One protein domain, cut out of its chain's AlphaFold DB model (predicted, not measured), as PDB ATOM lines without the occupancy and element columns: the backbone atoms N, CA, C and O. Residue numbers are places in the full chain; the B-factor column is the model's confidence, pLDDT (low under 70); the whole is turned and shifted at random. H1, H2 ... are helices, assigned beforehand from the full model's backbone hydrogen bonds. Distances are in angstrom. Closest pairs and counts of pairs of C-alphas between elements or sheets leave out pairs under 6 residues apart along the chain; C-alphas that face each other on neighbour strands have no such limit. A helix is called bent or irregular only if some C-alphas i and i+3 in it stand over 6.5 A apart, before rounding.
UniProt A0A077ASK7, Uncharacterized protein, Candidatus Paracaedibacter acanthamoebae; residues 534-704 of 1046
ATOM      1  N   ALA A 534     153.131 127.980 104.302       82.00
ATOM      2  CA  ALA A 534     153.090 129.433 104.115       82.00
ATOM      3  C   ALA A 534     153.965 130.220 105.113       82.00
ATOM      4  O   ALA A 534     154.392 131.331 104.806       82.00
ATOM      5  N   ALA A 535     154.236 129.660 106.299       82.75
ATOM      6  CA  ALA A 535     154.999 130.323 107.361       82.75
ATOM      7  C   ALA A 535     156.388 129.702 107.600       82.75
ATOM      8  O   ALA A 535     157.273 130.372 108.144       82.75
ATOM      9  N   ARG A 536     156.595 128.440 107.191       89.25
ATOM     10  CA  ARG A 536     157.793 127.637 107.491       89.25
ATOM     11  C   ARG A 536     159.092 128.353 107.112       89.25
ATOM     12  O   ARG A 536     159.976 128.488 107.953       89.25
ATOM     13  N   GLU A 537     159.207 128.842 105.877       89.31
ATOM     14  CA  GLU A 537     160.434 129.492 105.387       89.31
ATOM     15  C   GLU A 537     160.778 130.761 106.181       89.31
ATOM     16  O   GLU A 537     161.923 130.947 106.597       89.31
ATOM     17  N   THR A 538     159.787 131.613 106.441       88.25
ATOM     18  CA  THR A 538     159.977 132.866 107.182       88.25
ATOM     19  C   THR A 538     160.403 132.598 108.624       88.25
ATOM     20  O   THR A 538     161.348 133.222 109.112       88.25
ATOM     21  N   ILE A 539     159.760 131.635 109.294       88.94
ATOM     22  CA  ILE A 539     160.091 131.241 110.669       88.94
ATOM     23  C   ILE A 539     161.524 130.708 110.744       88.94
ATOM     24  O   ILE A 539     162.296 131.151 111.592       88.94
ATOM     25  N   ILE A 540     161.906 129.807 109.836       91.25
ATOM     26  CA  ILE A 540     163.242 129.197 109.826       91.25
ATOM     27  C   ILE A 540     164.315 130.238 109.510       91.25
ATOM     28  O   ILE A 540     165.320 130.320 110.214       91.25
ATOM     29  N   LYS A 541     164.081 131.104 108.518       90.69
ATOM     30  CA  LYS A 541     164.987 132.211 108.193       90.69
ATOM     31  C   LYS A 541     165.205 133.137 109.389       90.69
ATOM     32  O   LYS A 541     166.334 133.568 109.628       90.69
ATOM     33  N   ASN A 542     164.153 133.440 110.146       86.38
ATOM     34  CA  ASN A 542     164.266 134.262 111.347       86.38
ATOM     35  C   ASN A 542     164.973 133.513 112.481       86.38
ATOM     36  O   ASN A 542     165.862 134.093 113.099       86.38
ATOM     37  N   LEU A 543     164.691 132.223 112.682       88.44
ATOM     38  CA  LEU A 543     165.398 131.389 113.655       88.44
ATOM     39  C   LEU A 543     166.912 131.342 113.375       88.44
ATOM     40  O   LEU A 543     167.721 131.540 114.276       88.44
ATOM     41  N   LEU A 544     167.317 131.184 112.113       89.94
ATOM     42  CA  LEU A 544     168.729 131.196 111.702       89.94
ATOM     43  C   LEU A 544     169.433 132.538 111.949       89.94
ATOM     44  O   LEU A 544     170.640 132.574 112.216       89.94
ATOM     45  N   ARG A 545     168.691 133.647 111.852       87.62
ATOM     46  CA  ARG A 545     169.207 134.989 112.158       87.62
ATOM     47  C   ARG A 545     169.476 135.151 113.648       87.62
ATOM     48  O   ARG A 545     170.497 135.730 114.013       87.62
ATOM     49  N   ILE A 546     168.584 134.631 114.484       83.56
ATOM     50  CA  ILE A 546     168.611 134.856 115.931       83.56
ATOM     51  C   ILE A 546     169.334 133.758 116.703       83.56
ATOM     52  O   ILE A 546     169.613 133.979 117.866       83.56
ATOM     53  N   THR A 547     169.638 132.599 116.120       87.19
ATOM     54  CA  THR A 547     170.226 131.463 116.847       87.19
ATOM     55  C   THR A 547     171.594 131.089 116.283       87.19
ATOM     56  O   THR A 547     171.842 131.132 115.073       87.19
ATOM     57  N   ASP A 548     172.524 130.732 117.169       88.19
ATOM     58  CA  ASP A 548     173.760 130.050 116.785       88.19
ATOM     59  C   ASP A 548     173.554 128.547 116.961       88.19
ATOM     60  O   ASP A 548     173.617 128.030 118.078       88.19
ATOM     61  N   LEU A 549     173.291 127.855 115.852       88.06
ATOM     62  CA  LEU A 549     172.981 126.425 115.835       88.06
ATOM     63  C   LEU A 549     174.103 125.558 116.422       88.06
ATOM     64  O   LEU A 549     173.829 124.457 116.886       88.06
ATOM     65  N   ASN A 550     175.351 126.042 116.439       87.00
ATOM     66  CA  ASN A 550     176.465 125.311 117.049       87.00
ATOM     67  C   ASN A 550     176.470 125.418 118.580       87.00
ATOM     68  O   ASN A 550     177.098 124.606 119.255       87.00
ATOM     69  N   SER A 551     175.787 126.422 119.131       85.81
ATOM     70  CA  SER A 551     175.705 126.673 120.573       85.81
ATOM     71  C   SER A 551     174.438 126.107 121.219       85.81
ATOM     72  O   SER A 551     174.371 125.997 122.444       85.81
ATOM     73  N   VAL A 552     173.441 125.743 120.407       86.19
ATOM     74  CA  VAL A 552     172.109 125.344 120.858       86.19
ATOM     75  C   VAL A 552     171.853 123.876 120.537       86.19
ATOM     76  O   VAL A 552     172.063 123.414 119.422       86.19
ATOM     77  N   SER A 553     171.356 123.130 121.524       88.25
ATOM     78  CA  SER A 553     171.029 121.717 121.340       88.25
ATOM     79  C   SER A 553     169.838 121.521 120.393       88.25
ATOM     80  O   SER A 553     168.893 122.311 120.381       88.25
ATOM     81  N   SER A 554     169.823 120.419 119.641       86.81
ATOM     82  CA  SER A 554     168.703 120.078 118.748       86.81
ATOM     83  C   SER A 554     167.317 120.081 119.420       86.81
ATOM     84  O   SER A 554     166.375 120.587 118.806       86.81
ATOM     85  N   PRO A 555     167.140 119.618 120.685       87.00
ATOM     86  CA  PRO A 555     165.827 119.637 121.327       87.00
ATOM     87  C   PRO A 555     165.370 121.068 121.594       87.00
ATOM     88  O   PRO A 555     164.180 121.360 121.553       87.00
ATOM     89  N   THR A 556     166.327 121.965 121.837       87.06
ATOM     90  CA  THR A 556     166.057 123.387 122.004       87.06
ATOM     91  C   THR A 556     165.603 124.011 120.689       87.06
ATOM     92  O   THR A 556     164.599 124.715 120.690       87.06
ATOM     93  N   ILE A 557     166.281 123.721 119.572       89.19
ATOM     94  CA  ILE A 557     165.883 124.202 118.237       89.19
ATOM     95  C   ILE A 557     164.472 123.715 117.894       89.19
ATOM     96  O   ILE A 557     163.623 124.519 117.512       89.19
ATOM     97  N   ALA A 558     164.192 122.423 118.095       87.12
ATOM     98  CA  ALA A 558     162.870 121.849 117.853       87.12
ATOM     99  C   ALA A 558     161.783 122.535 118.700       87.12
ATOM    100  O   ALA A 558     160.727 122.884 118.181       87.12
ATOM    101  N   LYS A 559     162.065 122.807 119.980       85.50
ATOM    102  CA  LYS A 559     161.127 123.496 120.875       85.50
ATOM    103  C   LYS A 559     160.945 124.976 120.525       85.50
ATOM    104  O   LYS A 559     159.841 125.496 120.643       85.50
ATOM    105  N   MET A 560     162.002 125.660 120.079       89.25
ATOM    106  CA  MET A 560     161.903 127.026 119.550       89.25
ATOM    107  C   MET A 560     161.001 127.055 118.312       89.25
ATOM    108  O   MET A 560     160.084 127.866 118.266       89.25
ATOM    109  N   LEU A 561     161.206 126.145 117.351       87.19
ATOM    110  CA  LEU A 561     160.343 126.017 116.171       87.19
ATOM    111  C   LEU A 561     158.886 125.769 116.554       87.19
ATOM    112  O   LEU A 561     158.003 126.468 116.068       87.19
ATOM    113  N   GLU A 562     158.648 124.812 117.452       86.06
ATOM    114  CA  GLU A 562     157.307 124.492 117.932       86.06
ATOM    115  C   GLU A 562     156.634 125.734 118.528       86.06
ATOM    116  O   GLU A 562     155.493 126.034 118.193       86.06
ATOM    117  N   ILE A 563     157.361 126.520 119.335       84.44
ATOM    118  CA  ILE A 563     156.839 127.770 119.889       84.44
ATOM    119  C   ILE A 563     156.505 128.783 118.795       84.44
ATOM    120  O   ILE A 563     155.400 129.323 118.794       84.44
ATOM    121  N   LEU A 564     157.430 129.025 117.868       85.50
ATOM    122  CA  LEU A 564     157.255 130.001 116.792       85.50
ATOM    123  C   LEU A 564     156.068 129.664 115.891       85.50
ATOM    124  O   LEU A 564     155.336 130.554 115.478       85.50
ATOM    125  N   MET A 565     155.838 128.383 115.626       82.00
ATOM    126  CA  MET A 565     154.731 127.934 114.784       82.00
ATOM    127  C   MET A 565     153.346 128.135 115.402       82.00
ATOM    128  O   MET A 565     152.366 128.204 114.667       82.00
ATOM    129  N   HIS A 566     153.250 128.200 116.731       81.31
ATOM    130  CA  HIS A 566     151.985 128.414 117.438       81.31
ATOM    131  C   HIS A 566     151.744 129.887 117.797       81.31
ATOM    132  O   HIS A 566     150.747 130.211 118.448       81.31
ATOM    133  N   MET A 567     152.655 130.786 117.418       81.50
ATOM    134  CA  MET A 567     152.441 132.221 117.554       81.50
ATOM    135  C   MET A 567     151.610 132.747 116.384       81.50
ATOM    136  O   MET A 567     151.840 132.376 115.234       81.50
ATOM    137  N   ASP A 568     150.672 133.650 116.666       79.88
ATOM    138  CA  ASP A 568     150.083 134.469 115.611       79.88
ATOM    139  C   ASP A 568     151.118 135.448 115.029       79.88
ATOM    140  O   ASP A 568     152.168 135.719 115.620       79.88
ATOM    141  N   GLN A 569     150.815 135.981 113.844       79.00
ATOM    142  CA  GLN A 569     151.730 136.867 113.127       79.00
ATOM    143  C   GLN A 569     152.069 138.132 113.927       79.00
ATOM    144  O   GLN A 569     153.210 138.582 113.889       79.00
ATOM    145  N   GLN A 570     151.110 138.688 114.675       78.44
ATOM    146  CA  GLN A 570     151.330 139.910 115.444       78.44
ATOM    147  C   GLN A 570     152.375 139.684 116.540       78.44
ATOM    148  O   GLN A 570     153.231 140.538 116.775       78.44
ATOM    149  N   ASP A 571     152.318 138.544 117.218       78.06
ATOM    150  CA  ASP A 571     153.261 138.218 118.277       78.06
ATOM    151  C   ASP A 571     154.605 137.726 117.745       78.06
ATOM    152  O   ASP A 571     155.630 138.019 118.361       78.06
ATOM    153  N   LEU A 572     154.629 137.081 116.574       80.38
ATOM    154  CA  LEU A 572     155.872 136.855 115.836       80.38
ATOM    155  C   LEU A 572     156.559 138.179 115.506       80.38
ATOM    156  O   LEU A 572     157.741 138.334 115.796       80.38
ATOM    157  N   ASP A 573     155.828 139.149 114.956       82.69
ATOM    158  CA  ASP A 573     156.380 140.458 114.602       82.69
ATOM    159  C   ASP A 573     156.929 141.181 115.838       82.69
ATOM    160  O   ASP A 573     158.046 141.703 115.802       82.69
ATOM    161  N   LYS A 574     156.203 141.145 116.967       81.88
ATOM    162  CA  LYS A 574     156.704 141.669 118.251       81.88
ATOM    163  C   LYS A 574     157.981 140.959 118.687       81.88
ATOM    164  O   LYS A 574     158.954 141.638 119.002       81.88
ATOM    165  N   LEU A 575     158.005 139.626 118.673       83.50
ATOM    166  CA  LEU A 575     159.182 138.847 119.055       83.50
ATOM    167  C   LEU A 575     160.390 139.179 118.169       83.50
ATOM    168  O   LEU A 575     161.511 139.300 118.661       83.50
ATOM    169  N   TRP A 576     160.179 139.362 116.867       85.56
ATOM    170  CA  TRP A 576     161.232 139.745 115.926       85.56
ATOM    171  C   TRP A 576     161.764 141.145 116.185       85.56
ATOM    172  O   TRP A 576     162.981 141.334 116.169       85.56
ATOM    173  N   ILE A 577     160.890 142.098 116.510       83.50
ATOM    174  CA  ILE A 577     161.303 143.426 116.966       83.50
ATOM    175  C   ILE A 577     162.143 143.296 118.246       83.50
ATOM    176  O   ILE A 577     163.261 143.804 118.294       83.50
ATOM    177  N   GLN A 578     161.673 142.543 119.244       82.38
ATOM    178  CA  GLN A 578     162.384 142.318 120.509       82.38
ATOM    179  C   GLN A 578     163.779 141.717 120.305       82.38
ATOM    180  O   GLN A 578     164.761 142.199 120.868       82.38
ATOM    181  N   LEU A 579     163.882 140.689 119.464       82.12
ATOM    182  CA  LEU A 579     165.144 140.018 119.174       82.12
ATOM    183  C   LEU A 579     166.082 140.869 118.316       82.12
ATOM    184  O   LEU A 579     167.297 140.740 118.453       82.12
ATOM    185  N   SER A 580     165.555 141.777 117.487       82.62
ATOM    186  CA  SER A 580     166.389 142.716 116.729       82.62
ATOM    187  C   SER A 580     167.194 143.646 117.645       82.62
ATOM    188  O   SER A 580     168.352 143.933 117.345       82.62
ATOM    189  N   TYR A 581     166.650 144.012 118.813       81.94
ATOM    190  CA  TYR A 581     167.385 144.787 119.816       81.94
ATOM    191  C   TYR A 581     168.539 144.004 120.444       81.94
ATOM    192  O   TYR A 581     169.495 144.619 120.914       81.94
ATOM    193  N   PHE A 582     168.478 142.667 120.486       81.94
ATOM    194  CA  PHE A 582     169.458 141.851 121.208       81.94
ATOM    195  C   PHE A 582     170.840 141.833 120.539       81.94
ATOM    196  O   PHE A 582     171.824 141.598 121.238       81.94
ATOM    197  N   GLU A 583     170.941 142.144 119.234       80.38
ATOM    198  CA  GLU A 583     172.164 142.219 118.388       80.38
ATOM    199  C   GLU A 583     173.096 140.986 118.411       80.38
ATOM    200  O   GLU A 583     174.027 140.882 117.612       80.38
ATOM    201  N   ARG A 584     172.851 140.028 119.304       82.25
ATOM    202  CA  ARG A 584     173.573 138.775 119.486       82.25
ATOM    203  C   ARG A 584     172.654 137.606 119.178       82.25
ATOM    204  O   ARG A 584     171.433 137.698 119.282       82.25
ATOM    205  N   LYS A 585     173.266 136.472 118.851       85.69
ATOM    206  CA  LYS A 585     172.545 135.214 118.707       85.69
ATOM    207  C   LYS A 585     172.148 134.668 120.081       85.69
ATOM    208  O   LYS A 585     172.951 134.652 121.012       85.69
ATOM    209  N   VAL A 586     170.905 134.228 120.187       83.38
ATOM    210  CA  VAL A 586     170.332 133.469 121.287       83.38
ATOM    211  C   VAL A 586     171.002 132.099 121.331       83.38
ATOM    212  O   VAL A 586     170.866 131.294 120.409       83.38
ATOM    213  N   ASP A 587     171.730 131.859 122.416       81.94
ATOM    214  CA  ASP A 587     172.493 130.639 122.682       81.94
ATOM    215  C   ASP A 587     171.820 129.733 123.731       81.94
ATOM    216  O   ASP A 587     172.359 128.685 124.082       81.94
ATOM    217  N   SER A 588     170.628 130.095 124.227       84.38
ATOM    218  CA  SER A 588     169.861 129.259 125.157       84.38
ATOM    219  C   SER A 588     168.346 129.338 124.947       84.38
ATOM    220  O   SER A 588     167.781 130.381 124.607       84.38
ATOM    221  N   PHE A 589     167.659 128.217 125.200       82.62
ATOM    222  CA  PHE A 589     166.190 128.148 125.200       82.62
ATOM    223  C   PHE A 589     165.561 129.147 126.173       82.62
ATOM    224  O   PHE A 589     164.496 129.708 125.921       82.62
ATOM    225  N   GLN A 590     166.238 129.350 127.301       82.62
ATOM    226  CA  GLN A 590     165.767 130.180 128.389       82.62
ATOM    227  C   GLN A 590     165.682 131.647 127.959       82.62
ATOM    228  O   GLN A 590     164.648 132.273 128.179       82.62
ATOM    229  N   ILE A 591     166.713 132.154 127.273       83.31
ATOM    230  CA  ILE A 591     166.735 133.514 126.719       83.31
ATOM    231  C   ILE A 591     165.622 133.687 125.680       83.31
ATOM    232  O   ILE A 591     164.900 134.679 125.720       83.31
ATOM    233  N   PHE A 592     165.421 132.706 124.794       85.94
ATOM    234  CA  PHE A 592     164.313 132.745 123.833       85.94
ATOM    235  C   PHE A 592     162.945 132.835 124.524       85.94
ATOM    236  O   PHE A 592     162.120 133.671 124.158       85.94
ATOM    237  N   CYS A 593     162.719 132.027 125.564       82.00
ATOM    238  CA  CYS A 593     161.484 132.091 126.346       82.00
ATOM    239  C   CYS A 593     161.307 133.442 127.046       82.00
ATOM    240  O   CYS A 593     160.185 133.916 127.170       82.00
ATOM    241  N   TRP A 594     162.390 134.078 127.496       85.25
ATOM    242  CA  TRP A 594     162.311 135.404 128.106       85.25
ATOM    243  C   TRP A 594     161.797 136.438 127.125       85.25
ATOM    244  O   TRP A 594     160.836 137.128 127.440       85.25
ATOM    245  N   PHE A 595     162.357 136.486 125.918       82.31
ATOM    246  CA  PHE A 595     161.853 137.378 124.878       82.31
ATOM    247  C   PHE A 595     160.383 137.120 124.566       82.31
ATOM    248  O   PHE A 595     159.605 138.060 124.475       82.31
ATOM    249  N   TYR A 596     159.979 135.852 124.516       84.44
ATOM    250  CA  TYR A 596     158.585 135.503 124.278       84.44
ATOM    251  C   TYR A 596     157.623 135.953 125.393       84.44
ATOM    252  O   TYR A 596     156.464 136.271 125.127       84.44
ATOM    253  N   PHE A 597     158.087 135.987 126.642       86.06
ATOM    254  CA  PHE A 597     157.248 136.272 127.805       86.06
ATOM    255  C   PHE A 597     157.449 137.668 128.408       86.06
ATOM    256  O   PHE A 597     156.796 137.985 129.397       86.06
ATOM    257  N   ILE A 598     158.306 138.520 127.853       86.75
ATOM    258  CA  ILE A 598     158.509 139.899 128.325       86.75
ATOM    259  C   ILE A 598     157.705 140.857 127.434       86.75
ATOM    260  O   ILE A 598     157.672 140.661 126.217       86.75
ATOM    261  N   PRO A 599     157.042 141.888 127.989       83.19
ATOM    262  CA  PRO A 599     156.302 142.834 127.167       83.19
ATOM    263  C   PRO A 599     157.246 143.771 126.391       83.19
ATOM    264  O   PRO A 599     158.343 144.120 126.839       83.19
ATOM    265  N   LEU A 600     156.825 144.181 125.190       78.12
ATOM    266  CA  LEU A 600     157.663 144.941 124.250       78.12
ATOM    267  C   LEU A 600     158.168 146.272 124.841       78.12
ATOM    268  O   LEU A 600     159.324 146.629 124.641       78.12
ATOM    269  N   ASN A 601     157.330 146.965 125.618       75.38
ATOM    270  CA  ASN A 601     157.613 148.279 126.212       75.38
ATOM    271  C   ASN A 601     158.790 148.296 127.202       75.38
ATOM    272  O   ASN A 601     159.386 149.347 127.400       75.38
ATOM    273  N   VAL A 602     159.132 147.160 127.812       82.19
ATOM    274  CA  VAL A 602     160.263 147.045 128.755       82.19
ATOM    275  C   VAL A 602     161.437 146.253 128.174       82.19
ATOM    276  O   VAL A 602     162.450 146.047 128.846       82.19
ATOM    277  N   THR A 603     161.311 145.783 126.927       83.19
ATOM    278  CA  THR A 603     162.312 144.901 126.318       83.19
ATOM    279  C   THR A 603     163.622 145.626 126.048       83.19
ATOM    280  O   THR A 603     164.676 145.057 126.297       83.19
ATOM    281  N   GLU A 604     163.582 146.874 125.577       81.62
ATOM    282  CA  GLU A 604     164.796 147.626 125.239       81.62
ATOM    283  C   GLU A 604     165.715 147.803 126.460       81.62
ATOM    284  O   GLU A 604     166.904 147.492 126.387       81.62
ATOM    285  N   THR A 605     165.149 148.195 127.608       82.00
ATOM    286  CA  THR A 605     165.884 148.327 128.877       82.00
ATOM    287  C   THR A 605     166.470 146.989 129.328       82.00
ATOM    288  O   THR A 605     167.662 146.903 129.612       82.00
ATOM    289  N   PHE A 606     165.660 145.924 129.325       87.69
ATOM    290  CA  PHE A 606     166.107 144.577 129.692       87.69
ATOM    291  C   PHE A 606     167.251 144.075 128.795       87.69
ATOM    292  O   PHE A 606     168.225 143.487 129.267       87.69
ATOM    293  N   VAL A 607     167.151 144.320 127.488       84.00
ATOM    294  CA  VAL A 607     168.140 143.900 126.493       84.00
ATOM    295  C   VAL A 607     169.452 144.657 126.633       84.00
ATOM    296  O   VAL A 607     170.513 144.030 126.553       84.00
ATOM    297  N   GLY A 608     169.394 145.977 126.829       83.56
ATOM    298  CA  GLY A 608     170.578 146.821 126.991       83.56
ATOM    299  C   GLY A 608     171.492 146.308 128.102       83.56
ATOM    300  O   GLY A 608     172.701 146.169 127.903       83.56
ATOM    301  N   ASP A 609     170.900 145.907 129.224       81.94
ATOM    302  CA  ASP A 609     171.643 145.401 130.371       81.94
ATOM    303  C   ASP A 609     172.040 143.919 130.218       81.94
ATOM    304  O   ASP A 609     173.160 143.546 130.587       81.94
ATOM    305  N   LEU A 610     171.192 143.078 129.603       84.56
ATOM    306  CA  LEU A 610     171.502 141.667 129.318       84.56
ATOM    307  C   LEU A 610     172.733 141.516 128.404       84.56
ATOM    308  O   LEU A 610     173.537 140.598 128.597       84.56
ATOM    309  N   LYS A 611     172.923 142.422 127.431       82.44
ATOM    310  CA  LYS A 611     174.082 142.420 126.511       82.44
ATOM    311  C   LYS A 611     175.425 142.459 127.245       82.44
ATOM    312  O   LYS A 611     176.397 141.846 126.788       82.44
ATOM    313  N   ASN A 612     175.473 143.132 128.392       81.38
ATOM    314  CA  ASN A 612     176.695 143.354 129.161       81.38
ATOM    315  C   ASN A 612     177.005 142.220 130.155       81.38
ATOM    316  O   ASN A 612     178.030 142.257 130.834       81.38
ATOM    317  N   GLN A 613     176.159 141.186 130.233       80.81
ATOM    318  CA  GLN A 613     176.323 140.092 131.191       80.81
ATOM    319  C   GLN A 613     177.181 138.937 130.657       80.81
ATOM    320  O   GLN A 613     177.012 138.436 129.537       80.81
ATOM    321  N   ASN A 614     178.066 138.432 131.518       79.31
ATOM    322  CA  ASN A 614     178.841 137.217 131.261       79.31
ATOM    323  C   ASN A 614     177.933 135.979 131.174       79.31
ATOM    324  O   ASN A 614     176.918 135.894 131.863       79.31
ATOM    325  N   LYS A 615     178.333 134.981 130.369       73.12
ATOM    326  CA  LYS A 615     177.521 133.786 130.052       73.12
ATOM    327  C   LYS A 615     176.979 133.055 131.291       73.12
ATOM    328  O   LYS A 615     175.802 132.736 131.322       73.12
ATOM    329  N   SER A 616     177.784 132.875 132.341       70.88
ATOM    330  CA  SER A 616     177.358 132.201 133.583       70.88
ATOM    331  C   SER A 616     176.307 132.969 134.393       70.88
ATOM    332  O   SER A 616     175.531 132.366 135.128       70.88
ATOM    333  N   LYS A 617     176.253 134.300 134.260       75.81
ATOM    334  CA  LYS A 617     175.218 135.135 134.887       75.81
ATOM    335  C   LYS A 617     173.961 135.240 134.025       75.81
ATOM    336  O   LYS A 617     172.902 135.567 134.554       75.81
ATOM    337  N   ARG A 618     174.062 134.933 132.724       77.31
ATOM    338  CA  ARG A 618     172.952 135.074 131.778       77.31
ATOM    339  C   ARG A 618     171.786 134.160 132.093       77.31
ATOM    340  O   ARG A 618     170.686 134.652 131.984       77.31
ATOM    341  N   ASP A 619     171.980 132.928 132.558       75.81
ATOM    342  CA  ASP A 619     170.858 132.002 132.818       75.81
ATOM    343  C   ASP A 619     169.996 132.380 134.033       75.81
ATOM    344  O   ASP A 619     168.859 131.917 134.168       75.81
ATOM    345  N   ASN A 620     170.528 133.227 134.921       85.31
ATOM    346  CA  ASN A 620     169.808 133.771 136.072       85.31
ATOM    347  C   ASN A 620     169.375 135.228 135.882       85.31
ATOM    348  O   ASN A 620     168.728 135.793 136.761       85.31
ATOM    349  N   TYR A 621     169.735 135.837 134.753       87.56
ATOM    350  CA  TYR A 621     169.650 137.276 134.593       87.56
ATOM    351  C   TYR A 621     168.228 137.818 134.724       87.56
ATOM    352  O   TYR A 621     168.038 138.762 135.477       87.56
ATOM    353  N   LEU A 622     167.226 137.200 134.080       88.69
ATOM    354  CA  LEU A 622     165.836 137.644 134.231       88.69
ATOM    355  C   LEU A 622     165.404 137.673 135.701       88.69
ATOM    356  O   LEU A 622     164.802 138.647 136.136       88.69
ATOM    357  N   TYR A 623     165.732 136.633 136.468       91.50
ATOM    358  CA  TYR A 623     165.342 136.538 137.876       91.50
ATOM    359  C   TYR A 623     166.013 137.627 138.714       91.50
ATOM    360  O   TYR A 623     165.334 138.339 139.449       91.50
ATOM    361  N   ASN A 624     167.324 137.814 138.534       90.56
ATOM    362  CA  ASN A 624     168.073 138.863 139.225       90.56
ATOM    363  C   ASN A 624     167.557 140.256 138.846       90.56
ATOM    364  O   ASN A 624     167.337 141.085 139.719       90.56
ATOM    365  N   PHE A 625     167.291 140.491 137.559       90.88
ATOM    366  CA  PHE A 625     166.785 141.767 137.067       90.88
ATOM    367  C   PHE A 625     165.384 142.073 137.608       90.88
ATOM    368  O   PHE A 625     165.115 143.194 138.024       90.88
ATOM    369  N   MET A 626     164.498 141.073 137.671       90.44
ATOM    370  CA  MET A 626     163.188 141.222 138.312       90.44
ATOM    371  C   MET A 626     163.318 141.520 139.811       90.44
ATOM    372  O   MET A 626     162.528 142.284 140.355       90.44
ATOM    373  N   ASP A 627     164.297 140.936 140.495       91.31
ATOM    374  CA  ASP A 627     164.516 141.195 141.918       91.31
ATOM    375  C   ASP A 627     165.123 142.576 142.197       91.31
ATOM    376  O   ASP A 627     164.798 143.190 143.213       91.31
ATOM    377  N   GLU A 628     165.972 143.071 141.299       92.06
ATOM    378  CA  GLU A 628     166.591 144.397 141.384       92.06
ATOM    379  C   GLU A 628     165.645 145.515 140.908       92.06
ATOM    380  O   GLU A 628     165.788 146.662 141.335       92.06
ATOM    381  N   ASN A 629     164.653 145.197 140.065       92.06
ATOM    382  CA  ASN A 629     163.759 146.169 139.438       92.06
ATOM    383  C   ASN A 629     162.272 145.818 139.653       92.06
ATOM    384  O   ASN A 629     161.650 145.078 138.884       92.06
ATOM    385  N   ALA A 630     161.688 146.378 140.718       89.44
ATOM    386  CA  ALA A 630     160.312 146.096 141.136       89.44
ATOM    387  C   ALA A 630     159.252 146.509 140.095       89.44
ATOM    388  O   ALA A 630     158.259 145.795 139.924       89.44
ATOM    389  N   ASP A 631     159.467 147.618 139.381       83.94
ATOM    390  CA  ASP A 631     158.546 148.090 138.341       83.94
ATOM    391  C   ASP A 631     158.557 147.144 137.139       83.94
ATOM    392  O   ASP A 631     157.498 146.696 136.694       83.94
ATOM    393  N   PHE A 632     159.745 146.729 136.685       89.00
ATOM    394  CA  PHE A 632     159.878 145.703 135.651       89.00
ATOM    395  C   PHE A 632     159.195 144.391 136.062       89.00
ATOM    396  O   PHE A 632     158.427 143.819 135.287       89.00
ATOM    397  N   LYS A 633     159.417 143.928 137.301       91.19
ATOM    398  CA  LYS A 633     158.780 142.713 137.840       91.19
ATOM    399  C   LYS A 633     157.256 142.806 137.805       91.19
ATOM    400  O   LYS A 633     156.594 141.854 137.390       91.19
ATOM    401  N   LYS A 634     156.699 143.953 138.199       86.38
ATOM    402  CA  LYS A 634     155.256 144.220 138.169       86.38
ATOM    403  C   LYS A 634     154.703 144.209 136.741       86.38
ATOM    404  O   LYS A 634     153.683 143.563 136.506       86.38
ATOM    405  N   GLU A 635     155.376 144.861 135.794       82.62
ATOM    406  CA  GLU A 635     154.976 144.883 134.378       82.62
ATOM    407  C   GLU A 635     154.992 143.481 133.754       82.62
ATOM    408  O   GLU A 635     154.016 143.067 133.123       82.62
ATOM    409  N   VAL A 636     156.047 142.701 134.007       87.56
ATOM    410  CA  VAL A 636     156.148 141.309 133.549       87.56
ATOM    411  C   VAL A 636     155.024 140.451 134.134       87.56
ATOM    412  O   VAL A 636     154.367 139.721 133.397       87.56
ATOM    413  N   PHE A 637     154.736 140.562 135.434       91.56
ATOM    414  CA  PHE A 637     153.649 139.804 136.062       91.56
ATOM    415  C   PHE A 637     152.260 140.198 135.552       91.56
ATOM    416  O   PHE A 637     151.418 139.321 135.351       91.56
ATOM    417  N   ASN A 638     152.023 141.484 135.286       80.94
ATOM    418  CA  ASN A 638     150.787 141.947 134.654       80.94
ATOM    419  C   ASN A 638     150.634 141.371 133.242       80.94
ATOM    420  O   ASN A 638     149.557 140.892 132.880       80.94
ATOM    421  N   TYR A 639     151.718 141.371 132.465       86.38
ATOM    422  CA  TYR A 639     151.732 140.795 131.127       86.38
ATOM    423  C   TYR A 639     151.518 139.278 131.153       86.38
ATOM    424  O   TYR A 639     150.702 138.764 130.395       86.38
ATOM    425  N   TRP A 640     152.164 138.552 132.069       92.06
ATOM    426  CA  TRP A 640     151.957 137.111 132.230       92.06
ATOM    427  C   TRP A 640     150.531 136.775 132.619       92.06
ATOM    428  O   TRP A 640     149.940 135.868 132.038       92.06
ATOM    429  N   HIS A 641     149.957 137.523 133.561       87.38
ATOM    430  CA  HIS A 641     148.551 137.380 133.898       87.38
ATOM    431  C   HIS A 641     147.689 137.547 132.645       87.38
ATOM    432  O   HIS A 641     146.942 136.636 132.311       87.38
ATOM    433  N   HIS A 642     147.879 138.627 131.881       84.00
ATOM    434  CA  HIS A 642     147.166 138.842 130.624       84.00
ATOM    435  C   HIS A 642     147.327 137.678 129.630       84.00
ATOM    436  O   HIS A 642     146.326 137.199 129.108       84.00
ATOM    437  N   LEU A 643     148.549 137.186 129.401       85.06
ATOM    438  CA  LEU A 643     148.826 136.067 128.492       85.06
ATOM    439  C   LEU A 643     148.169 134.754 128.933       85.06
ATOM    440  O   LEU A 643     147.718 133.974 128.094       85.06
ATOM    441  N   LEU A 644     148.095 134.494 130.238       88.38
ATOM    442  CA  LEU A 644     147.366 133.338 130.751       88.38
ATOM    443  C   LEU A 644     145.874 133.473 130.420       88.38
ATOM    444  O   LEU A 644     145.249 132.481 130.051       88.38
ATOM    445  N   LEU A 645     145.308 134.684 130.474       83.12
ATOM    446  CA  LEU A 645     143.903 134.962 130.148       83.12
ATOM    447  C   LEU A 645     143.562 134.924 128.642       83.12
ATOM    448  O   LEU A 645     142.420 135.209 128.293       83.12
ATOM    449  N   GLN A 646     144.501 134.587 127.754       84.31
ATOM    450  CA  GLN A 646     144.274 134.511 126.306       84.31
ATOM    451  C   GLN A 646     143.819 133.108 125.850       84.31
ATOM    452  O   GLN A 646     144.067 132.120 126.545       84.31
ATOM    453  N   PRO A 647     143.191 132.979 124.663       84.62
ATOM    454  CA  PRO A 647     142.717 131.688 124.158       84.62
ATOM    455  C   PRO A 647     143.833 130.774 123.624       84.62
ATOM    456  O   PRO A 647     143.551 129.650 123.212       84.62
ATOM    457  N   SER A 648     145.091 131.229 123.594       88.62
ATOM    458  CA  SER A 648     146.214 130.452 123.058       88.62
ATOM    459  C   SER A 648     146.593 129.306 124.000       88.62
ATOM    460  O   SER A 648     147.410 129.477 124.902       88.62
ATOM    461  N   GLU A 649     146.025 128.117 123.766       89.75
ATOM    462  CA  GLU A 649     146.301 126.914 124.568       89.75
ATOM    463  C   GLU A 649     147.805 126.656 124.720       89.75
ATOM    464  O   GLU A 649     148.295 126.396 125.817       89.75
ATOM    465  N   TYR A 650     148.541 126.770 123.614       86.94
ATOM    466  CA  TYR A 650     149.970 126.496 123.564       86.94
ATOM    467  C   TYR A 650     150.781 127.522 124.372       86.94
ATOM    468  O   TYR A 650     151.550 127.145 125.259       86.94
ATOM    469  N   ARG A 651     150.577 128.828 124.134       86.56
ATOM    470  CA  ARG A 651     151.293 129.882 124.874       86.56
ATOM    471  C   ARG A 651     150.986 129.819 126.361       86.56
ATOM    472  O   ARG A 651     151.909 129.861 127.175       86.56
ATOM    473  N   SER A 652     149.706 129.711 126.713       91.25
ATOM    474  CA  SER A 652     149.273 129.665 128.105       91.25
ATOM    475  C   SER A 652     149.826 128.424 128.817       91.25
ATOM    476  O   SER A 652     150.216 128.538 129.977       91.25
ATOM    477  N   ARG A 653     149.964 127.277 128.125       93.00
ATOM    478  CA  ARG A 653     150.634 126.077 128.662       93.00
ATOM    479  C   ARG A 653     152.093 126.348 128.996       93.00
ATOM    480  O   ARG A 653     152.502 126.154 130.135       93.00
ATOM    481  N   HIS A 654     152.863 126.837 128.025       89.94
ATOM    482  CA  HIS A 654     154.293 127.071 128.219       89.94
ATOM    483  C   HIS A 654     154.581 128.133 129.272       89.94
ATOM    484  O   HIS A 654     155.519 127.970 130.050       89.94
ATOM    485  N   LEU A 655     153.777 129.195 129.322       92.88
ATOM    486  CA  LEU A 655     153.901 130.217 130.353       92.88
ATOM    487  C   LEU A 655     153.559 129.653 131.739       92.88
ATOM    488  O   LEU A 655     154.302 129.889 132.688       92.88
ATOM    489  N   ALA A 656     152.474 128.879 131.856       95.00
ATOM    490  CA  ALA A 656     152.106 128.241 133.115       95.00
ATOM    491  C   ALA A 656     153.206 127.284 133.597       95.00
ATOM    492  O   ALA A 656     153.643 127.381 134.742       95.00
ATOM    493  N   ASP A 657     153.714 126.418 132.719       94.31
ATOM    494  CA  ASP A 657     154.803 125.495 133.049       94.31
ATOM    495  C   ASP A 657     156.091 126.243 133.415       94.31
ATOM    496  O   ASP A 657     156.781 125.847 134.357       94.31
ATOM    497  N   PHE A 658     156.397 127.350 132.729       92.31
ATOM    498  CA  PHE A 658     157.538 128.205 133.048       92.31
ATOM    499  C   PHE A 658     157.424 128.809 134.454       92.31
ATOM    500  O   PHE A 658     158.361 128.673 135.240       92.31
ATOM    501  N   ILE A 659     156.283 129.416 134.797       94.56
ATOM    502  CA  ILE A 659     156.039 130.003 136.125       94.56
ATOM    503  C   ILE A 659     156.143 128.924 137.209       94.56
ATOM    504  O   ILE A 659     156.877 129.091 138.181       94.56
ATOM    505  N   LEU A 660     155.444 127.800 137.026       95.75
ATOM    506  CA  LEU A 660     155.340 126.742 138.035       95.75
ATOM    507  C   LEU A 660     156.653 125.980 138.241       95.75
ATOM    508  O   LEU A 660     156.914 125.520 139.347       95.75
ATOM    509  N   SER A 661     157.495 125.879 137.211       94.44
ATOM    510  CA  SER A 661     158.814 125.236 137.323       94.44
ATOM    511  C   SER A 661     159.894 126.161 137.892       94.44
ATOM    512  O   SER A 661     161.009 125.709 138.137       94.44
ATOM    513  N   ASN A 662     159.605 127.457 138.078       93.56
ATOM    514  CA  ASN A 662     160.583 128.459 138.516       93.56
ATOM    515  C   ASN A 662     160.095 129.294 139.717       93.56
ATOM    516  O   ASN A 662     160.579 130.408 139.905       93.56
ATOM    517  N   LEU A 663     159.171 128.778 140.541       94.75
ATOM    518  CA  LEU A 663     158.609 129.504 141.696       94.75
ATOM    519  C   LEU A 663     159.691 130.050 142.636       94.75
ATOM    520  O   LEU A 663     159.705 131.250 142.917       94.75
ATOM    521  N   ASP A 664     160.641 129.200 143.034       94.44
ATOM    522  CA  ASP A 664     161.738 129.580 143.933       94.44
ATOM    523  C   ASP A 664     162.626 130.670 143.321       94.44
ATOM    524  O   ASP A 664     162.973 131.651 143.979       94.44
ATOM    525  N   ARG A 665     162.946 130.543 142.025       92.12
ATOM    526  CA  ARG A 665     163.793 131.502 141.294       92.12
ATOM    527  C   ARG A 665     163.090 132.840 141.076       92.12
ATOM    528  O   ARG A 665     163.742 133.873 141.089       92.12
ATOM    529  N   LEU A 666     161.767 132.833 140.908       92.38
ATOM    530  CA  LEU A 666     160.942 134.041 140.789       92.38
ATOM    531  C   LEU A 666     160.600 134.670 142.157       92.38
ATOM    532  O   LEU A 666     160.022 135.765 142.202       92.38
ATOM    533  N   LYS A 667     160.950 133.988 143.261       93.62
ATOM    534  CA  LYS A 667     160.565 134.321 144.642       93.62
ATOM    535  C   LYS A 667     159.050 134.460 144.795       93.62
ATOM    536  O   LYS A 667     158.552 135.413 145.396       93.62
ATOM    537  N   LEU A 668     158.315 133.523 144.199       92.88
ATOM    538  CA  LEU A 668     156.861 133.462 144.254       92.88
ATOM    539  C   LEU A 668     156.413 132.387 145.242       92.88
ATOM    540  O   LEU A 668     156.911 131.269 145.225       92.88
ATOM    541  N   TYR A 669     155.434 132.726 146.073       92.12
ATOM    542  CA  TYR A 669     154.731 131.770 146.927       92.12
ATOM    543  C   TYR A 669     153.464 131.270 146.225       92.12
ATOM    544  O   TYR A 669     152.952 131.926 145.316       92.12
ATOM    545  N   GLU A 670     152.925 130.130 146.661       90.62
ATOM    546  CA  GLU A 670     151.788 129.479 145.994       90.62
ATOM    547  C   GLU A 670     150.579 130.405 145.829       90.62
ATOM    548  O   GLU A 670     149.981 130.449 144.760       90.62
ATOM    549  N   ALA A 671     150.244 131.195 146.852       84.88
ATOM    550  CA  ALA A 671     149.105 132.114 146.826       84.88
ATOM    551  C   ALA A 671     149.328 133.395 145.992       84.88
ATOM    552  O   ALA A 671     148.425 134.225 145.903       84.88
ATOM    553  N   HIS A 672     150.496 133.583 145.367       90.19
ATOM    554  CA  HIS A 672     150.719 134.720 144.479       90.19
ATOM    555  C   HIS A 672     149.780 134.640 143.265       90.19
ATOM    556  O   HIS A 672     149.635 133.579 142.656       90.19
ATOM    557  N   PHE A 673     149.162 135.759 142.868       86.12
ATOM    558  CA  PHE A 673     148.089 135.756 141.862       86.12
ATOM    559  C   PHE A 673     148.507 135.116 140.527       86.12
ATOM    560  O   PHE A 673     147.777 134.295 139.988       86.12
ATOM    561  N   VAL A 674     149.715 135.401 140.029       89.00
ATOM    562  CA  VAL A 674     150.240 134.787 138.793       89.00
ATOM    563  C   VAL A 674     150.417 133.269 138.923       89.00
ATOM    564  O   VAL A 674     150.224 132.542 137.953       89.00
ATOM    565  N   VAL A 675     150.753 132.776 140.118       93.06
ATOM    566  CA  VAL A 675     150.917 131.338 140.381       93.06
ATOM    567  C   VAL A 675     149.561 130.650 140.409       93.06
ATOM    568  O   VAL A 675     149.388 129.624 139.755       93.06
ATOM    569  N   GLN A 676     148.583 131.242 141.096       91.94
ATOM    570  CA  GLN A 676     147.201 130.757 141.097       91.94
ATOM    571  C   GLN A 676     146.625 130.705 139.677       91.94
ATOM    572  O   GLN A 676     146.016 129.713 139.282       91.94
ATOM    573  N   GLU A 677     146.908 131.725 138.871       90.62
ATOM    574  CA  GLU A 677     146.494 131.794 137.470       90.62
ATOM    575  C   GLU A 677     147.190 130.749 136.598       90.62
ATOM    576  O   GLU A 677     146.540 130.104 135.772       90.62
ATOM    577  N   ALA A 678     148.488 130.515 136.797       94.38
ATOM    578  CA  ALA A 678     149.222 129.455 136.110       94.38
ATOM    579  C   ALA A 678     148.687 128.061 136.486       94.38
ATOM    580  O   ALA A 678     148.457 127.232 135.603       94.38
ATOM    581  N   LEU A 679     148.416 127.812 137.774       94.12
ATOM    582  CA  LEU A 679     147.811 126.568 138.259       94.12
ATOM    583  C   LEU A 679     146.434 126.339 137.638       94.12
ATOM    584  O   LEU A 679     146.183 125.269 137.083       94.12
ATOM    585  N   GLN A 680     145.562 127.347 137.688       92.50
ATOM    586  CA  GLN A 680     144.229 127.272 137.104       92.50
ATOM    587  C   GLN A 680     144.304 127.013 135.597       92.50
ATOM    588  O   GLN A 680     143.630 126.118 135.093       92.50
ATOM    589  N   THR A 681     145.163 127.740 134.884       93.75
ATOM    590  CA  THR A 681     145.382 127.563 133.442       93.75
ATOM    591  C   THR A 681     145.839 126.138 133.130       93.75
ATOM    592  O   THR A 681     145.277 125.499 132.243       93.75
ATOM    593  N   ARG A 682     146.790 125.587 133.892       95.44
ATOM    594  CA  ARG A 682     147.260 124.205 133.715       95.44
ATOM    595  C   ARG A 682     146.151 123.179 133.967       95.44
ATOM    596  O   ARG A 682     146.021 122.231 133.201       95.44
ATOM    597  N   ILE A 683     145.317 123.383 134.991       93.94
ATOM    598  CA  ILE A 683     144.145 122.531 135.262       93.94
ATOM    599  C   ILE A 683     143.169 122.564 134.080       93.94
ATOM    600  O   ILE A 683     142.711 121.512 133.636       93.94
ATOM    601  N   LEU A 684     142.883 123.751 133.536       93.31
ATOM    602  CA  LEU A 684     142.018 123.896 132.364       93.31
ATOM    603  C   LEU A 684     142.630 123.211 131.131       93.31
ATOM    604  O   LEU A 684     141.942 122.464 130.441       93.31
ATOM    605  N   LEU A 685     143.922 123.393 130.866       93.31
ATOM    606  CA  LEU A 685     144.583 122.820 129.688       93.31
ATOM    607  C   LEU A 685     144.761 121.298 129.751       93.31
ATOM    608  O   LEU A 685     144.872 120.654 128.708       93.31
ATOM    609  N   ASN A 686     144.740 120.715 130.949       93.50
ATOM    610  CA  ASN A 686     144.741 119.265 131.137       93.50
ATOM    611  C   ASN A 686     143.354 118.632 130.945       93.50
ATOM    612  O   ASN A 686     143.255 117.411 130.860       93.50
ATOM    613  N   ASN A 687     142.290 119.438 130.864       92.50
ATOM    614  CA  ASN A 687     140.914 118.963 130.725       92.50
ATOM    615  C   ASN A 687     140.165 119.672 129.581       92.50
ATOM    616  O   ASN A 687     139.005 120.062 129.727       92.50
ATOM    617  N   THR A 688     140.824 119.877 128.435       91.00
ATOM    618  CA  THR A 688     140.251 120.587 127.269       91.00
ATOM    619  C   THR A 688     139.149 119.816 126.543       91.00
ATOM    620  O   THR A 688     138.574 120.344 125.598       91.00
ATOM    621  N   GLN A 689     138.840 118.588 126.961       89.88
ATOM    622  CA  GLN A 689     137.735 117.798 126.408       89.88
ATOM    623  C   GLN A 689     136.405 118.040 127.145       89.88
ATOM    624  O   GLN A 689     135.342 117.739 126.608       89.88
ATOM    625  N   ASP A 690     136.429 118.614 128.354       90.56
ATOM    626  CA  ASP A 690     135.214 119.014 129.075       90.56
ATOM    627  C   ASP A 690     134.492 120.127 128.288       90.56
ATOM    628  O   ASP A 690     135.086 121.149 127.939       90.56
ATOM    629  N   GLN A 691     133.205 119.944 127.979       87.50
ATOM    630  CA  GLN A 691     132.387 120.932 127.252       87.50
ATOM    631  C   GLN A 691     132.268 122.264 128.000       87.50
ATOM    632  O   GLN A 691     132.110 123.321 127.393       87.50
ATOM    633  N   SER A 692     132.381 122.223 129.327       86.06
ATOM    634  CA  SER A 692     132.371 123.402 130.180       86.06
ATOM    635  C   SER A 692     133.736 124.088 130.277       86.06
ATOM    636  O   SER A 692     133.831 125.168 130.862       86.06
ATOM    637  N   ASN A 693     134.797 123.492 129.723       93.50
ATOM    638  CA  ASN A 693     136.130 124.078 129.718       93.50
ATOM    639  C   ASN A 693     136.164 125.341 128.841       93.50
ATOM    640  O   ASN A 693     135.756 125.263 127.683       93.50
ATOM    641  N   PRO A 694     136.701 126.474 129.321       92.19
ATOM    642  CA  PRO A 694     136.796 127.702 128.536       92.19
ATOM    643  C   PRO A 694     137.487 127.562 127.178       92.19
ATOM    644  O   PRO A 694     137.021 128.151 126.207       92.19
ATOM    645  N   TYR A 695     138.565 126.776 127.076       92.56
ATOM    646  CA  TYR A 695     139.281 126.571 125.809       92.56
ATOM    647  C   TYR A 695     138.430 125.787 124.812       92.56
ATOM    648  O   TYR A 695     138.280 126.203 123.664       92.56
ATOM    649  N   ASN A 696     137.795 124.706 125.270       93.12
ATOM    650  CA  ASN A 696     136.879 123.930 124.438       93.12
ATOM    651  C   ASN A 696     135.685 124.774 123.986       93.12
ATOM    652  O   ASN A 696     135.361 124.844 122.805       93.12
ATOM    653  N   PHE A 697     135.086 125.484 124.938       93.12
ATOM    654  CA  PHE A 697     133.963 126.377 124.713       93.12
ATOM    655  C   PHE A 697     134.302 127.490 123.716       93.12
ATOM    656  O   PHE A 697     133.493 127.821 122.851       93.12
ATOM    657  N   TYR A 698     135.513 128.046 123.789       93.12
ATOM    658  CA  TYR A 698     135.991 129.036 122.834       93.12
ATOM    659  C   TYR A 698     136.151 128.449 121.424       93.12
ATOM    660  O   TYR A 698     135.673 129.068 120.475       93.12
ATOM    661  N   ARG A 699     136.714 127.238 121.272       92.75
ATOM    662  CA  ARG A 699     136.771 126.539 119.969       92.75
ATOM    663  C   ARG A 699     135.377 126.314 119.388       92.75
ATOM    664  O   ARG A 699     135.124 126.736 118.265       92.75
ATOM    665  N   MET A 700     134.447 125.785 120.185       93.12
ATOM    666  CA  MET A 700     133.045 125.616 119.781       93.12
ATOM    667  C   MET A 700     132.396 126.949 119.381       93.12
ATOM    668  O   MET A 700     131.605 127.015 118.443       93.12
ATOM    669  N   THR A 701     132.728 128.035 120.081       93.50
ATOM    670  CA  THR A 701     132.237 129.380 119.754       93.50
ATOM    671  C   THR A 701     132.793 129.866 118.415       93.50
ATOM    672  O   THR A 701     132.042 130.439 117.631       93.50
ATOM    673  N   LEU A 702     134.076 129.621 118.127       91.94
ATOM    674  CA  LEU A 702     134.698 129.952 116.841       91.94
ATOM    675  C   LEU A 702     134.121 129.124 115.688       91.94
ATOM    676  O   LEU A 702     133.806 129.691 114.645       91.94
ATOM    677  N   GLU A 703     133.928 127.820 115.887       94.44
ATOM    678  CA  GLU A 703     133.255 126.939 114.924       94.44
ATOM    679  C   GLU A 703     131.835 127.428 114.642       94.44
ATOM    680  O   GLU A 703     131.417 127.561 113.498       94.44
ATOM    681  N   LYS A 704     131.090 127.788 115.688       96.19
ATOM    682  CA  LYS A 704     129.749 128.343 115.531       96.19
ATOM    683  C   LYS A 704     129.769 129.696 114.824       96.19
ATOM    684  O   LYS A 704     128.884 129.950 114.016       96.19
TER     685      LYS A 704
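What this domain is: This is residues 534 to 704 of the 1046 residues of an uncharacterized protein of Candidatus Paracaedibacter acanthamoebae (UniProt A0A077ASK7). Two groups of helices meet near the short helix H4, which lies close to the middle. On one side H2 and H3 pack on H4, with H1 crossing H2 and H5 beside H3; on the other are H8, H9 and H11, with H9 crossing H11, and H12 lies beyond H11 at the far end. The 171 printed residues hold twelve named helices, H1 to H12 in chain order, and no named strand: the class is all helix. The whole is compact, with a radius of gyration of the C-alphas of 16.6 A and spans of 49 by 42 by 28 A.

Where its parts are: The longest helix, H8, has residues 630 to 644 and is 20.9 A long, from C-alpha 630 at (160.312, 146.096, 141.136). H9 is residues 649 to 661, 17.9 A; H11 is 673 to 685, 18.1 A; H4 is 589 to 597, 12.4 A. H3 is residues 569 to 582, 20.1 A; H2 is 554 to 565, 16.5 A; H5 is 600 to 610, 15.1 A. H1, residues 534 to 546, is 20.2 A long and begins at (153.090, 129.433, 104.115). H7 is residues 621 to 628, H6 615 to 618 and H10 663 to 666. H12, residues 694 to 704, is 14.8 A long and ends at (129.749, 128.343, 115.531). H1 and H5 are irregular: C-alphas 534 and 537 are 7.5 A apart, and C-alphas 601 and 604 are 7.3 A apart.

How they stand to each other: H8 is the hub, touching four helices. H8 and H9 form a helical hairpin, closest at the C-alphas of Leu 644 and Ser 652, 4.9 A. H8 touches H11 at a shallow tilt of 20 degrees, the same way; His 641 and Val 674 have the closest C-alphas, 5.8 A. H9 touches H11 at a steep tilt of 50 degrees, opposite ways; the closest C-alphas, Ala 656 and Ala 678, are 4.3 A apart. H8, with residues 636 to 640 alone, only just touches H4, with 3 pairs of C-alphas within 8 A; the closest are Phe 597 and Trp 640, 6.9 A. H3 touches H4, at Leu 575 and Tyr 596, 6.2 A between closest C-alphas, and H5, at Phe 582 and Val 607, 5.8 A. H1 touches H2 at a steep tilt of 50 degrees, closest C-alphas Ile 539 and Leu 564, 6.9 A. H7 touches H8 only at the corner, and only just touches H10, with 3 pairs within 8 A. H6 and H7 meet only through their link. Every O i to N i+4 pair is within hydrogen-bond range in H2, H4, H7, H8, H9, H11 and H12, against 8 of 9 in H1, 9 of 10 in H3 and 5 of 7 in H5; H6 and H10 are too short for such a pair.

The domain as a whole: The C-alphas farthest apart, Asn 614 and Lys 704, are 52.3 A apart. The printed part has no cut and no long link. Its mean pLDDT is 87.2, and no printed residue is under 70.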